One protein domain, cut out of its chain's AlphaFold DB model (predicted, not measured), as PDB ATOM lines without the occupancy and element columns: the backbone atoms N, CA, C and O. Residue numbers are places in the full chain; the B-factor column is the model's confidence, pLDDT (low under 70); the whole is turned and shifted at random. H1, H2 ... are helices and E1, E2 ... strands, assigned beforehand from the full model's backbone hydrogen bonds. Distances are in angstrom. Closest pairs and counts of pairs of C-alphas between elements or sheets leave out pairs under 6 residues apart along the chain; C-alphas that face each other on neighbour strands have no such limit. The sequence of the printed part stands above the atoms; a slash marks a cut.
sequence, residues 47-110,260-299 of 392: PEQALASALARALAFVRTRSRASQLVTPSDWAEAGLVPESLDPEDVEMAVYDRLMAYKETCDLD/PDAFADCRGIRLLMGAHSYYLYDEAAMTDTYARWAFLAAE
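This is residues 47 to 110 and 260 to 299 of the 392 residues of an uncharacterized protein of Muribaculaceae bacterium Z82 (UniProt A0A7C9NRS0). Two long helices, H1 and H3, cross nearly at right angles, and a small two-stranded hairpin, E1 and E2, sits between H3 and the last helix, H5. Residues 59 to 67 of H1 pack on E2; short H2 lies near the crossing and short H4 near the far end of H3. The printed part has 104 residues, with elements in the order H1, H2, H3, H4, E1, E2, H5, and is mostly helix. It is compact, with a radius of gyration of the C-alphas of 13.2 A and spans of 38 by 31 by 24 A.

H1, residues 47 to 67, touches the hub H3, residues 89 to 107, about perpendicular at 74 degrees; the closest C-alphas, of Leu 55 and Val 96, are 5.9 A apart. H2, residues 74 to 79, forms a helical hairpin with H3, at a steep tilt of 40 degrees, opposite ways, closest at C-alphas 74 and 93, 6.1 A. H4, residues 260 to 263, touches H3 at C-alphas 263 and 103, 6.0 A. E1, residues 269 to 273, and E2, residues 278 to 282, form an antiparallel hairpin, with N 270 and O 281 at 2.8 A. The closest C-alphas of H1 and E2, 66 and 281, are 5.5 A apart. H5, residues 288 to 299, touches no helix; its closest C-alpha to E2 is 291, 7.4 A from 281. Every O i to N i+4 pair is within hydrogen-bond range in H1, H3 and H5; H2 has 1 of 2, and H4 is too short for one.

H1 begins at C-alpha 47 (6.067, -33.266, -54.848) and spans 30.2 A; H3 spans 27.3 A. H5, 16.4 A, ends at C-alpha 299 (-6.412, -30.215, -24.050).

The C-alphas farthest apart, 47 and 289, are 37.9 A apart. Residues 111 to 259 are not printed; C-alphas 110 and 260 are 15.3 A apart across the cut. Of the links printed whole, none is long. Residues 110 and 260 have pLDDT under 70.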
ATOM      1  N   PRO A  47       6.866 -33.536 -56.047       84.56
ATOM      2  CA  PRO A  47       6.067 -33.266 -54.848       84.56
ATOM      3  C   PRO A  47       5.782 -34.549 -54.048       84.56
ATOM      4  O   PRO A  47       5.840 -34.535 -52.826       84.56
ATOM      5  N   GLU A  48       5.611 -35.685 -54.729       87.94
ATOM      6  CA  GLU A  48       5.490 -37.020 -54.129       87.94
ATOM      7  C   GLU A  48       6.755 -37.469 -53.362       87.94
ATOM      8  O   GLU A  48       6.658 -37.993 -52.253       87.94
ATOM      9  N   GLN A  49       7.957 -37.228 -53.902       89.38
ATOM     10  CA  GLN A  49       9.222 -37.512 -53.206       89.38
ATOM     11  C   GLN A  49       9.425 -36.592 -51.996       89.38
ATOM     12  O   GLN A  49       9.868 -37.050 -50.940       89.38
ATOM     13  N   ALA A  50       9.072 -35.311 -52.132       90.00
ATOM     14  CA  ALA A  50       9.110 -34.344 -51.041       90.00
ATOM     15  C   ALA A  50       8.127 -34.729 -49.917       90.00
ATOM     16  O   ALA A  50       8.509 -34.698 -48.746       90.00
ATOM     17  N   LEU A  51       6.918 -35.183 -50.270       92.19
ATOM     18  CA  LEU A  51       5.899 -35.706 -49.353       92.19
ATOM     19  C   LEU A  51       6.380 -36.962 -48.619       92.19
ATOM     20  O   LEU A  51       6.355 -37.001 -47.390       92.19
ATOM     21  N   ALA A  52       6.904 -37.959 -49.338       90.88
ATOM     22  CA  ALA A  52       7.443 -39.178 -48.731       90.88
ATOM     23  C   ALA A  52       8.622 -38.883 -47.779       90.88
ATOM     24  O   ALA A  52       8.726 -39.465 -46.696       90.88
ATOM     25  N   SER A  53       9.488 -37.934 -48.149       92.12
ATOM     26  CA  SER A  53      10.582 -37.442 -47.304       92.12
ATOM     27  C   SER A  53      10.079 -36.668 -46.077       92.12
ATOM     28  O   SER A  53      10.641 -36.800 -44.988       92.12
ATOM     29  N   ALA A  54       9.020 -35.864 -46.216       93.75
ATOM     30  CA  ALA A  54       8.379 -35.157 -45.107       93.75
ATOM     31  C   ALA A  54       7.726 -36.129 -44.117       93.75
ATOM     32  O   ALA A  54       8.025 -36.055 -42.929       93.75
ATOM     33  N   LEU A  55       6.954 -37.102 -44.605       94.25
ATOM     34  CA  LEU A  55       6.334 -38.162 -43.806       94.25
ATOM     35  C   LEU A  55       7.377 -38.952 -43.003       94.25
ATOM     36  O   LEU A  55       7.243 -39.111 -41.789       94.25
ATOM     37  N   ALA A  56       8.464 -39.395 -43.645       93.38
ATOM     38  CA  ALA A  56       9.532 -40.123 -42.960       93.38
ATOM     39  C   ALA A  56      10.204 -39.277 -41.859       93.38
ATOM     40  O   ALA A  56      10.507 -39.788 -40.775       93.38
ATOM     41  N   ARG A  57      10.402 -37.972 -42.103       94.50
ATOM     42  CA  ARG A  57      10.929 -37.026 -41.108       94.50
ATOM     43  C   ARG A  57       9.934 -36.758 -39.975       94.50
ATOM     44  O   ARG A  57      10.358 -36.746 -38.823       94.50
ATOM     45  N   ALA A  58       8.641 -36.629 -40.264       95.50
ATOM     46  CA  ALA A  58       7.579 -36.460 -39.271       95.50
ATOM     47  C   ALA A  58       7.499 -37.670 -38.323       95.50
ATOM     48  O   ALA A  58       7.584 -37.506 -37.106       95.50
ATOM     49  N   LEU A  59       7.470 -38.901 -38.849       95.19
ATOM     50  CA  LEU A  59       7.473 -40.118 -38.023       95.19
ATOM     51  C   LEU A  59       8.771 -40.271 -37.203       95.19
ATOM     52  O   LEU A  59       8.736 -40.731 -36.059       95.19
ATOM     53  N   ALA A  60       9.928 -39.863 -37.734       94.94
ATOM     54  CA  ALA A  60      11.180 -39.823 -36.969       94.94
ATOM     55  C   ALA A  60      11.172 -38.743 -35.864       94.94
ATOM     56  O   ALA A  60      11.724 -38.955 -34.778       94.94
ATOM     57  N   PHE A  61      10.516 -37.609 -36.111       96.00
ATOM     58  CA  PHE A  61      10.329 -36.530 -35.145       96.00
ATOM     59  C   PHE A  61       9.403 -36.952 -33.995       96.00
ATOM     60  O   PHE A  61       9.789 -36.780 -32.839       96.00
ATOM     61  N   VAL A  62       8.277 -37.625 -34.278       96.38
ATOM     62  CA  VAL A  62       7.390 -38.230 -33.258       96.38
ATOM     63  C   VAL A  62       8.178 -39.134 -32.310       96.38
ATOM     64  O   VAL A  62       8.106 -38.969 -31.091       96.38
ATOM     65  N   ARG A  63       9.010 -40.041 -32.842       95.25
ATOM     66  CA  ARG A  63       9.876 -40.911 -32.018       95.25
ATOM     67  C   ARG A  63      10.882 -40.130 -31.174       95.25
ATOM     68  O   ARG A  63      11.215 -40.542 -30.066       95.25
ATOM     69  N   THR A  64      11.387 -39.012 -31.687       95.81
ATOM     70  CA  THR A  64      12.370 -38.171 -30.990       95.81
ATOM     71  C   THR A  64      11.724 -37.389 -29.844       95.81
ATOM     72  O   THR A  64      12.247 -37.410 -28.732       95.81
ATOM     73  N   ARG A  65      10.552 -36.785 -30.072       95.88
ATOM     74  CA  ARG A  65       9.748 -36.084 -29.054       95.88
ATOM     75  C   ARG A  65       9.209 -37.040 -27.984       95.88
ATOM     76  O   ARG A  65       9.337 -36.748 -26.798       95.88
ATOM     77  N   SER A  66       8.770 -38.241 -28.371       95.69
ATOM     78  CA  SER A  66       8.330 -39.285 -27.427       95.69
ATOM     79  C   SER A  66       9.436 -39.692 -26.445       95.69
ATOM     80  O   SER A  66       9.178 -39.862 -25.257       95.69
ATOM     81  N   ARG A  67      10.695 -39.780 -26.905       94.75
ATOM     82  CA  ARG A  67      11.869 -40.030 -26.038       94.75
ATOM     83  C   ARG A  67      12.194 -38.869 -25.095       94.75
ATOM     84  O   ARG A  67      12.853 -39.089 -24.086       94.75
ATOM     85  N   ALA A  68      11.736 -37.661 -25.414       94.06
ATOM     86  CA  ALA A  68      11.764 -36.495 -24.532       94.06
ATOM     87  C   ALA A  68      10.479 -36.361 -23.682       94.06
ATOM     88  O   ALA A  68      10.275 -35.327 -23.050       94.06
ATOM     89  N   SER A  69       9.619 -37.389 -23.667       92.31
ATOM     90  CA  SER A  69       8.333 -37.419 -22.952       92.31
ATOM     91  C   SER A  69       7.364 -36.302 -23.368       92.31
ATOM     92  O   SER A  69       6.612 -35.780 -22.543       92.31
ATOM     93  N   GLN A  70       7.392 -35.943 -24.656       93.44
ATOM     94  CA  GLN A  70       6.522 -34.955 -25.292       93.44
ATOM     95  C   GLN A  70       5.653 -35.624 -26.363       93.44
ATOM     96  O   GLN A  70       6.150 -36.419 -27.165       93.44
ATOM     97  N   LEU A  71       4.362 -35.283 -26.372       94.06
ATOM     98  CA  LEU A  71       3.461 -35.569 -27.491       94.06
ATOM     99  C   LEU A  71       3.835 -34.708 -28.705       94.06
ATOM    100  O   LEU A  71       4.545 -33.710 -28.563       94.06
ATOM    101  N   VAL A  72       3.353 -35.108 -29.882       96.00
ATOM    102  CA  VAL A  72       3.497 -34.340 -31.124       96.00
ATOM    103  C   VAL A  72       2.143 -34.082 -31.760       96.00
ATOM    104  O   VAL A  72       1.381 -35.030 -31.947       96.00
ATOM    105  N   THR A  73       1.888 -32.833 -32.131       94.81
ATOM    106  CA  THR A  73       0.754 -32.412 -32.968       94.81
ATOM    107  C   THR A  73       1.234 -32.063 -34.384       94.81
ATOM    108  O   THR A  73       2.423 -31.801 -34.583       94.81
ATOM    109  N   PRO A  74       0.344 -32.000 -35.389       93.12
ATOM    110  CA  PRO A  74       0.707 -31.574 -36.742       93.12
ATOM    111  C   PRO A  74       1.356 -30.183 -36.814       93.12
ATOM    112  O   PRO A  74       2.288 -29.966 -37.591       93.12
ATOM    113  N   SER A  75       0.938 -29.255 -35.943       91.81
ATOM    114  CA  SER A  75       1.522 -27.911 -35.840       91.81
ATOM    115  C   SER A  75       3.021 -27.919 -35.507       91.81
ATOM    116  O   SER A  75       3.763 -27.095 -36.047       91.81
ATOM    117  N   ASP A  76       3.502 -28.888 -34.714       93.38
ATOM    118  CA  ASP A  76       4.932 -29.032 -34.410       93.38
ATOM    119  C   ASP A  76       5.785 -29.228 -35.673       93.38
ATOM    120  O   ASP A  76       6.954 -28.850 -35.696       93.38
ATOM    121  N   TRP A  77       5.246 -29.852 -36.728       94.44
ATOM    122  CA  TRP A  77       6.007 -30.127 -37.950       94.44
ATOM    123  C   TRP A  77       6.253 -28.867 -38.777       94.44
ATOM    124  O   TRP A  77       7.312 -28.750 -39.400       94.44
ATOM    125  N   ALA A  78       5.304 -27.930 -38.766       90.50
ATOM    126  CA  ALA A  78       5.481 -26.614 -39.366       90.50
ATOM    127  C   ALA A  78       6.503 -25.793 -38.560       90.50
ATOM    128  O   ALA A  78       7.459 -25.273 -39.134       90.50
ATOM    129  N   GLU A  79       6.373 -25.761 -37.229       91.69
ATOM    130  CA  GLU A  79       7.318 -25.066 -36.337       91.69
ATOM    131  C   GLU A  79       8.748 -25.630 -36.418       91.69
ATOM    132  O   GLU A  79       9.722 -24.878 -36.388       91.69
ATOM    133  N   ALA A  80       8.891 -26.949 -36.574       91.75
ATOM    134  CA  ALA A  80      10.179 -27.626 -36.726       91.75
ATOM    135  C   ALA A  80      10.755 -27.580 -38.159       91.75
ATOM    136  O   ALA A  80      11.804 -28.179 -38.405       91.75
ATOM    137  N   GLY A  81      10.094 -26.908 -39.113       91.56
ATOM    138  CA  GLY A  81      10.554 -26.807 -40.505       91.56
ATOM    139  C   GLY A  81      10.599 -28.151 -41.245       91.56
ATOM    140  O   GLY A  81      11.439 -28.364 -42.122       91.56
ATOM    141  N   LEU A  82       9.740 -29.103 -40.867       91.00
ATOM    142  CA  LEU A  82       9.668 -30.415 -41.515       91.00
ATOM    143  C   LEU A  82       8.862 -30.360 -42.819       91.00
ATOM    144  O   LEU A  82       9.191 -31.087 -43.761       91.00
ATOM    145  N   VAL A  83       7.868 -29.475 -42.896       91.38
ATOM    146  CA  VAL A  83       7.088 -29.204 -44.112       91.38
ATOM    147  C   VAL A  83       7.977 -28.487 -45.147       91.38
ATOM    148  O   VAL A  83       8.518 -27.426 -44.837       91.38
ATOM    149  N   PRO A  84       8.189 -29.046 -46.356       89.56
ATOM    150  CA  PRO A  84       8.895 -28.353 -47.437       89.56
ATOM    151  C   PRO A  84       8.094 -27.149 -47.954       89.56
ATOM    152  O   PRO A  84       6.881 -27.247 -48.074       89.56
ATOM    153  N   GLU A  85       8.760 -26.074 -48.392       87.62
ATOM    154  CA  GLU A  85       8.104 -24.880 -48.980       87.62
ATOM    155  C   GLU A  85       7.224 -25.176 -50.215       87.62
ATOM    156  O   GLU A  85       6.425 -24.341 -50.631       87.62
ATOM    157  N   SER A  86       7.384 -26.352 -50.829       86.50
ATOM    158  CA  SER A  86       6.614 -26.812 -51.987       86.50
ATOM    159  C   SER A  86       5.302 -27.534 -51.645       86.50
ATOM    160  O   SER A  86       4.610 -27.943 -52.574       86.50
ATOM    161  N   LEU A  87       5.009 -27.775 -50.363       89.56
ATOM    162  CA  LEU A  87       3.843 -28.523 -49.869       89.56
ATOM    163  C   LEU A  87       3.047 -27.688 -48.860       89.56
ATOM    164  O   LEU A  87       3.618 -26.859 -48.149       89.56
ATOM    165  N   ASP A  88       1.752 -27.971 -48.739       91.88
ATOM    166  CA  ASP A  88       0.952 -27.481 -47.618       91.88
ATOM    167  C   ASP A  88       1.264 -28.302 -46.343       91.88
ATOM    168  O   ASP A  88       1.470 -29.520 -46.429       91.88
ATOM    169  N   PRO A  89       1.305 -27.696 -45.140       91.88
ATOM    170  CA  PRO A  89       1.252 -28.445 -43.886       91.88
ATOM    171  C   PRO A  89       0.123 -29.489 -43.829       91.88
ATOM    172  O   PRO A  89       0.363 -30.591 -43.329       91.88
ATOM    173  N   GLU A  90      -1.059 -29.190 -44.382       92.81
ATOM    174  CA  GLU A  90      -2.206 -30.112 -44.415       92.81
ATOM    175  C   GLU A  90      -1.933 -31.350 -45.292       92.81
ATOM    176  O   GLU A  90      -2.331 -32.455 -44.927       92.81
ATOM    177  N   ASP A  91      -1.159 -31.223 -46.383       92.94
ATOM    178  CA  ASP A  91      -0.754 -32.370 -47.220       92.94
ATOM    179  C   ASP A  91       0.103 -33.370 -46.425       92.94
ATOM    180  O   ASP A  91      -0.041 -34.587 -46.558       92.94
ATOM    181  N   VAL A  92       1.021 -32.858 -45.594       92.81
ATOM    182  CA  VAL A  92       1.888 -33.689 -44.742       92.81
ATOM    183  C   VAL A  92       1.075 -34.315 -43.606       92.81
ATOM    184  O   VAL A  92       1.305 -35.475 -43.262       92.81
ATOM    185  N   GLU A  93       0.104 -33.581 -43.059       93.62
ATOM    186  CA  GLU A  93      -0.817 -34.076 -42.037       93.62
ATOM    187  C   GLU A  93      -1.689 -35.221 -42.543       93.62
ATOM    188  O   GLU A  93      -1.707 -36.291 -41.924       93.62
ATOM    189  N   MET A  94      -2.336 -35.034 -43.693       93.62
ATOM    190  CA  MET A  94      -3.150 -36.060 -44.337       93.62
ATOM    191  C   MET A  94      -2.300 -37.287 -44.677       93.62
ATOM    192  O   MET A  94      -2.676 -38.410 -44.353       93.62
ATOM    193  N   ALA A  95      -1.097 -37.085 -45.225       92.75
ATOM    194  CA  ALA A  95      -0.187 -38.176 -45.557       92.75
ATOM    195  C   ALA A  95       0.238 -39.006 -44.334       92.75
ATOM    196  O   ALA A  95       0.309 -40.232 -44.425       92.75
ATOM    197  N   VAL A  96       0.521 -38.377 -43.186       94.06
ATOM    198  CA  VAL A  96       0.836 -39.101 -41.941       94.06
ATOM    199  C   VAL A  96      -0.400 -39.831 -41.410       94.06
ATOM    200  O   VAL A  96      -0.289 -40.996 -41.020       94.06
ATOM    201  N   TYR A  97      -1.570 -39.191 -41.427       92.81
ATOM    202  CA  TYR A  97      -2.822 -39.788 -40.964       92.81
ATOM    203  C   TYR A  97      -3.226 -41.009 -41.805       92.81
ATOM    204  O   TYR A  97      -3.361 -42.107 -41.259       92.81
ATOM    205  N   ASP A  98      -3.319 -40.863 -43.129       92.81
ATOM    206  CA  ASP A  98      -3.656 -41.937 -44.072       92.81
ATOM    207  C   ASP A  98      -2.697 -43.122 -43.941       92.81
ATOM    208  O   ASP A  98      -3.108 -44.284 -43.922       92.81
ATOM    209  N   ARG A  99      -1.400 -42.841 -43.782       92.31
ATOM    210  CA  ARG A  99      -0.365 -43.858 -43.585       92.31
ATOM    211  C   ARG A  99      -0.548 -44.631 -42.275       92.31
ATOM    212  O   ARG A  99      -0.341 -45.848 -42.257       92.31
ATOM    213  N   LEU A 100      -0.931 -43.959 -41.188       91.88
ATOM    214  CA  LEU A 100      -1.233 -44.598 -39.902       91.88
ATOM    215  C   LEU A 100      -2.547 -45.392 -39.951       91.88
ATOM    216  O   LEU A 100      -2.614 -46.482 -39.383       91.88
ATOM    217  N   MET A 101      -3.570 -44.900 -40.652       90.31
ATOM    218  CA  MET A 101      -4.840 -45.615 -40.816       90.31
ATOM    219  C   MET A 101      -4.682 -46.854 -41.704       90.31
ATOM    220  O   MET A 101      -5.104 -47.938 -41.307       90.31
ATOM    221  N   ALA A 102      -3.954 -46.751 -42.820       90.25
ATOM    222  CA  ALA A 102      -3.580 -47.900 -43.642       90.25
ATOM    223  C   ALA A 102      -2.731 -48.922 -42.860       90.25
ATOM    224  O   ALA A 102      -2.894 -50.129 -43.042       90.25
ATOM    225  N   TYR A 103      -1.858 -48.480 -41.945       88.25
ATOM    226  CA  TYR A 103      -1.133 -49.385 -41.046       88.25
ATOM    227  C   TYR A 103      -2.070 -50.135 -40.080       88.25
ATOM    228  O   TYR A 103      -1.962 -51.357 -39.959       88.25
ATOM    229  N   LYS A 104      -3.013 -49.435 -39.431       86.19
ATOM    230  CA  LYS A 104      -4.018 -50.060 -38.551       86.19
ATOM    231  C   LYS A 104      -4.866 -51.083 -39.306       86.19
ATOM    232  O   LYS A 104      -4.952 -52.228 -38.870       86.19
ATOM    233  N   GLU A 105      -5.413 -50.694 -40.460       87.12
ATOM    234  CA  GLU A 105      -6.239 -51.568 -41.299       87.12
ATOM    235  C   GLU A 105      -5.445 -52.796 -41.762       87.12
ATOM    236  O   GLU A 105      -5.940 -53.920 -41.677       87.12
ATOM    237  N   THR A 106      -4.202 -52.614 -42.227       83.88
ATOM    238  CA  THR A 106      -3.377 -53.720 -42.744       83.88
ATOM    239  C   THR A 106      -2.956 -54.713 -41.667       83.88
ATOM    240  O   THR A 106      -2.911 -55.912 -41.960       83.88
ATOM    241  N   CYS A 107      -2.715 -54.246 -40.440       78.94
ATOM    242  CA  CYS A 107      -2.310 -55.072 -39.302       78.94
ATOM    243  C   CYS A 107      -3.465 -55.563 -38.409       78.94
ATOM    244  O   CYS A 107      -3.180 -56.244 -37.428       78.94
ATOM    245  N   ASP A 108      -4.723 -55.256 -38.750       73.62
ATOM    246  CA  ASP A 108      -5.923 -55.646 -37.983       73.62
ATOM    247  C   ASP A 108      -5.851 -55.184 -36.509       73.62
ATOM    248  O   ASP A 108      -6.188 -55.904 -35.567       73.62
ATOM    249  N   LEU A 109      -5.321 -53.971 -36.304       71.12
ATOM    250  CA  LEU A 109      -5.196 -53.357 -34.984       71.12
ATOM    251  C   LEU A 109      -6.526 -52.702 -34.599       71.12
ATOM    252  O   LEU A 109      -6.864 -51.643 -35.122       71.12
ATOM    253  N   ASP A 110      -7.235 -53.341 -33.668       54.28
ATOM    254  CA  ASP A 110      -8.512 -52.899 -33.092       54.28
ATOM    255  C   ASP A 110      -8.519 -51.394 -32.732       54.28
ATOM    256  O   ASP A 110      -7.629 -50.896 -32.028       54.28
ATOM    257  N   PRO A 260       2.677 -56.321 -44.287       62.94
ATOM    258  CA  PRO A 260       2.806 -55.542 -43.050       62.94
ATOM    259  C   PRO A 260       4.194 -54.897 -42.884       62.94
ATOM    260  O   PRO A 260       4.306 -53.800 -42.339       62.94
ATOM    261  N   ASP A 261       5.244 -55.514 -43.439       71.69
ATOM    262  CA  ASP A 261       6.606 -54.960 -43.471       71.69
ATOM    263  C   ASP A 261       6.707 -53.628 -44.240       71.69
ATOM    264  O   ASP A 261       7.623 -52.840 -43.996       71.69
ATOM    265  N   ALA A 262       5.753 -53.331 -45.131       76.56
ATOM    266  CA  ALA A 262       5.682 -52.062 -45.852       76.56
ATOM    267  C   ALA A 262       5.384 -50.861 -44.939       76.56
ATOM    268  O   ALA A 262       5.557 -49.736 -45.397       76.56
ATOM    269  N   PHE A 263       4.962 -51.082 -43.685       83.00
ATOM    270  CA  PHE A 263       4.629 -50.055 -42.686       83.00
ATOM    271  C   PHE A 263       5.540 -50.103 -41.444       83.00
ATOM    272  O   PHE A 263       5.156 -49.698 -40.341       83.00
ATOM    273  N   ALA A 264       6.768 -50.615 -41.585       83.81
ATOM    274  CA  ALA A 264       7.742 -50.667 -40.490       83.81
ATOM    275  C   ALA A 264       8.063 -49.278 -39.885       83.81
ATOM    276  O   ALA A 264       8.443 -49.181 -38.718       83.81
ATOM    277  N   ASP A 265       7.869 -48.206 -40.658       86.81
ATOM    278  CA  ASP A 265       7.933 -46.797 -40.259       86.81
ATOM    279  C   ASP A 265       6.814 -46.377 -39.294       86.81
ATOM    280  O   ASP A 265       7.076 -45.563 -38.407       86.81
ATOM    281  N   CYS A 266       5.619 -46.961 -39.397       88.62
ATOM    282  CA  CYS A 266       4.466 -46.684 -38.527       88.62
ATOM    283  C   CYS A 266       4.448 -47.520 -37.243       88.62
ATOM    284  O   CYS A 266       3.779 -47.163 -36.273       88.62
ATOM    285  N   ARG A 267       5.190 -48.631 -37.207       89.75
ATOM    286  CA  ARG A 267       5.222 -49.538 -36.054       89.75
ATOM    287  C   ARG A 267       5.615 -48.809 -34.763       89.75
ATOM    288  O   ARG A 267       6.646 -48.136 -34.708       89.75
ATOM    289  N   GLY A 268       4.814 -49.008 -33.719       89.00
ATOM    290  CA  GLY A 268       4.979 -48.375 -32.408       89.00
ATOM    291  C   GLY A 268       4.270 -47.027 -32.268       89.00
ATOM    292  O   GLY A 268       4.006 -46.599 -31.148       89.00
ATOM    293  N   ILE A 269       3.907 -46.374 -33.376       93.69
ATOM    294  CA  ILE A 269       3.240 -45.073 -33.330       93.69
ATOM    295  C   ILE A 269       1.766 -45.251 -32.945       93.69
ATOM    296  O   ILE A 269       1.023 -46.022 -33.555       93.69
ATOM    297  N   ARG A 270       1.354 -44.528 -31.909       92.25
ATOM    298  CA  ARG A 270      -0.010 -44.413 -31.397       92.25
ATOM    299  C   ARG A 270      -0.564 -43.028 -31.710       92.25
ATOM    300  O   ARG A 270       0.191 -42.063 -31.799       92.25
ATOM    301  N   LEU A 271      -1.885 -42.958 -31.846       92.38
ATOM    302  CA  LEU A 271      -2.647 -41.740 -32.110       92.38
ATOM    303  C   LEU A 271      -3.715 -41.584 -31.024       92.38
ATOM    304  O   LEU A 271      -4.453 -42.532 -30.760       92.38
ATOM    305  N   LEU A 272      -3.789 -40.398 -30.421       91.06
ATOM    306  CA  LEU A 272      -4.841 -39.965 -29.501       91.06
ATOM    307  C   LEU A 272      -5.634 -38.844 -30.178       91.06
ATOM    308  O   LEU A 272      -5.027 -37.910 -30.698       91.06
ATOM    309  N   MET A 273      -6.964 -38.928 -30.183       90.12
ATOM    310  CA  MET A 273      -7.814 -37.884 -30.762       90.12
ATOM    311  C   MET A 273      -8.204 -36.862 -29.686       90.12
ATOM    312  O   MET A 273      -8.780 -37.241 -28.667       90.12
ATOM    313  N   GLY A 274      -7.868 -35.589 -29.900       87.00
ATOM    314  CA  GLY A 274      -8.310 -34.457 -29.082       87.00
ATOM    315  C   GLY A 274      -9.546 -33.771 -29.654       87.00
ATOM    316  O   GLY A 274     -10.075 -34.178 -30.688       87.00
ATOM    317  N   ALA A 275     -10.007 -32.709 -28.994       83.19
ATOM    318  CA  ALA A 275     -11.120 -31.904 -29.495       83.19
ATOM    319  C   ALA A 275     -10.690 -30.953 -30.627       83.19
ATOM    320  O   ALA A 275     -11.523 -30.560 -31.443       83.19
ATOM    321  N   HIS A 276      -9.403 -30.592 -30.678       75.81
ATOM    322  CA  HIS A 276      -8.864 -29.582 -31.600       75.81
ATOM    323  C   HIS A 276      -7.809 -30.123 -32.575       75.81
ATOM    324  O   HIS A 276      -7.590 -29.530 -33.628       75.81
ATOM    325  N   SER A 277      -7.132 -31.218 -32.225       87.88
ATOM    326  CA  SER A 277      -6.111 -31.869 -33.051       87.88
ATOM    327  C   SER A 277      -5.886 -33.309 -32.579       87.88
ATOM    328  O   SER A 277      -6.424 -33.720 -31.548       87.88
ATOM    329  N   TYR A 278      -5.078 -34.079 -33.305       92.06
ATOM    330  CA  TYR A 278      -4.619 -35.393 -32.862       92.06
ATOM    331  C   TYR A 278      -3.172 -35.337 -32.359       92.06
ATOM    332  O   TYR A 278      -2.354 -34.537 -32.811       92.06
ATOM    333  N   TYR A 279      -2.847 -36.234 -31.431       94.31
ATOM    334  CA  TYR A 279      -1.536 -36.323 -30.797       94.31
ATOM    335  C   TYR A 279      -0.897 -37.669 -31.105       94.31
ATOM    336  O   TYR A 279      -1.531 -38.718 -30.953       94.31
ATOM    337  N   LEU A 280       0.374 -37.652 -31.491       95.31
ATOM    338  CA  LEU A 280       1.153 -38.850 -31.785       95.31
ATOM    339  C   LEU A 280       2.226 -39.114 -30.726       95.31
ATOM    340  O   LEU A 280       2.868 -38.190 -30.220       95.31
ATOM    341  N   TYR A 281       2.466 -40.398 -30.447       95.81
ATOM    342  CA  TYR A 281       3.613 -40.866 -29.663       95.81
ATOM    343  C   TYR A 281       4.093 -42.259 -30.084       95.81
ATOM    344  O   TYR A 281       3.370 -42.997 -30.741       95.81
ATOM    345  N   ASP A 282       5.313 -42.625 -29.694       95.12
ATOM    346  CA  ASP A 282       5.887 -43.968 -29.850       95.12
ATOM    347  C   ASP A 282       5.755 -44.767 -28.539       95.12
ATOM    348  O   ASP A 282       6.369 -44.406 -27.528       95.12
ATOM    349  N   GLU A 283       4.994 -45.868 -28.561       93.94
ATOM    350  CA  GLU A 283       4.779 -46.771 -27.412       93.94
ATOM    351  C   GLU A 283       6.094 -47.351 -26.864       93.94
ATOM    352  O   GLU A 283       6.207 -47.665 -25.680       93.94
ATOM    353  N   ALA A 284       7.116 -47.484 -27.719       92.00
ATOM    354  CA  ALA A 284       8.418 -48.011 -27.326       92.00
ATOM    355  C   ALA A 284       9.256 -46.994 -26.529       92.00
ATOM    356  O   ALA A 284      10.262 -47.369 -25.922       92.00
ATOM    357  N   ALA A 285       8.864 -45.716 -26.542       91.12
ATOM    358  CA  ALA A 285       9.540 -44.623 -25.849       91.12
ATOM    359  C   ALA A 285       8.714 -44.034 -24.693       91.12
ATOM    360  O   ALA A 285       9.298 -43.542 -23.728       91.12
ATOM    361  N   MET A 286       7.380 -44.078 -24.777       90.19
ATOM    362  CA  MET A 286       6.472 -43.461 -23.811       90.19
ATOM    363  C   MET A 286       5.277 -44.373 -23.514       90.19
ATOM    364  O   MET A 286       4.633 -44.880 -24.425       90.19
ATOM    365  N   THR A 287       4.967 -44.569 -22.230       91.12
ATOM    366  CA  THR A 287       3.859 -45.439 -21.799       91.12
ATOM    367  C   THR A 287       2.497 -44.793 -22.041       91.12
ATOM    368  O   THR A 287       2.333 -43.615 -21.714       91.12
ATOM    369  N   ASP A 288       1.504 -45.587 -22.438       90.31
ATOM    370  CA  ASP A 288       0.115 -45.173 -22.683       90.31
ATOM    371  C   ASP A 288      -0.475 -44.323 -21.541       90.31
ATOM    372  O   ASP A 288      -1.097 -43.296 -21.794       90.31
ATOM    373  N   THR A 289      -0.238 -44.690 -20.272       88.62
ATOM    374  CA  THR A 289      -0.717 -43.931 -19.098       88.62
ATOM    375  C   THR A 289      -0.138 -42.517 -19.037       88.62
ATOM    376  O   THR A 289      -0.867 -41.557 -18.814       88.62
ATOM    377  N   TYR A 290       1.170 -42.368 -19.260       89.75
ATOM    378  CA  TYR A 290       1.805 -41.051 -19.273       89.75
ATOM    379  C   TYR A 290       1.391 -40.244 -20.512       89.75
ATOM    380  O   TYR A 290       1.119 -39.053 -20.393       89.75
ATOM    381  N   ALA A 291       1.278 -40.885 -21.682       92.06
ATOM    382  CA  ALA A 291       0.786 -40.242 -22.900       92.06
ATOM    383  C   ALA A 291      -0.640 -39.692 -22.712       92.06
ATOM    384  O   ALA A 291      -0.917 -38.557 -23.086       92.06
ATOM    385  N   ARG A 292      -1.518 -40.460 -22.054       90.50
ATOM    386  CA  ARG A 292      -2.882 -40.058 -21.683       90.50
ATOM    387  C   ARG A 292      -2.898 -38.854 -20.733       90.50
ATOM    388  O   ARG A 292      -3.659 -37.919 -20.955       90.50
ATOM    389  N   TRP A 293      -2.032 -38.823 -19.717       89.69
ATOM    390  CA  TRP A 293      -1.915 -37.667 -18.814       89.69
ATOM    391  C   TRP A 293      -1.340 -36.423 -19.501       89.69
ATOM    392  O   TRP A 293      -1.810 -35.318 -19.251       89.69
ATOM    393  N   ALA A 294      -0.354 -36.591 -20.387       90.62
ATOM    394  CA  ALA A 294       0.180 -35.501 -21.200       90.62
ATOM    395  C   ALA A 294      -0.878 -34.938 -22.167       90.62
ATOM    396  O   ALA A 294      -0.918 -33.734 -22.380       90.62
ATOM    397  N   PHE A 295      -1.751 -35.797 -22.697       92.50
ATOM    398  CA  PHE A 295      -2.877 -35.427 -23.553       92.50
ATOM    399  C   PHE A 295      -3.933 -34.612 -22.792       92.50
ATOM    400  O   PHE A 295      -4.278 -33.515 -23.217       92.50
ATOM    401  N   LEU A 296      -4.375 -35.092 -21.624       91.00
ATOM    402  CA  LEU A 296      -5.294 -34.351 -20.748       91.00
ATOM    403  C   LEU A 296      -4.746 -32.963 -20.372       91.00
ATOM    404  O   LEU A 296      -5.481 -31.981 -20.383       91.00
ATOM    405  N   ALA A 297      -3.444 -32.877 -20.080       89.44
ATOM    406  CA  ALA A 297      -2.774 -31.616 -19.771       89.44
ATOM    407  C   ALA A 297      -2.569 -30.694 -20.993       89.44
ATOM    408  O   ALA A 297      -2.275 -29.518 -20.803       89.44
ATOM    409  N   ALA A 298      -2.693 -31.207 -22.223       89.62
ATOM    410  CA  ALA A 298      -2.597 -30.425 -23.457       89.62
ATOM    411  C   ALA A 298      -3.962 -29.888 -23.923       89.62
ATOM    412  O   ALA A 298      -4.032 -28.758 -24.398       89.62
ATOM    413  N   GLU A 299      -5.040 -30.661 -23.748       89.56
ATOM    414  CA  GLU A 299      -6.412 -30.215 -24.050       89.56
ATOM    415  C   GLU A 299      -6.972 -29.212 -23.020       89.56
ATOM    416  O   GLU A 299      -7.952 -28.533 -23.314       89.56
TER     417      GLU A 299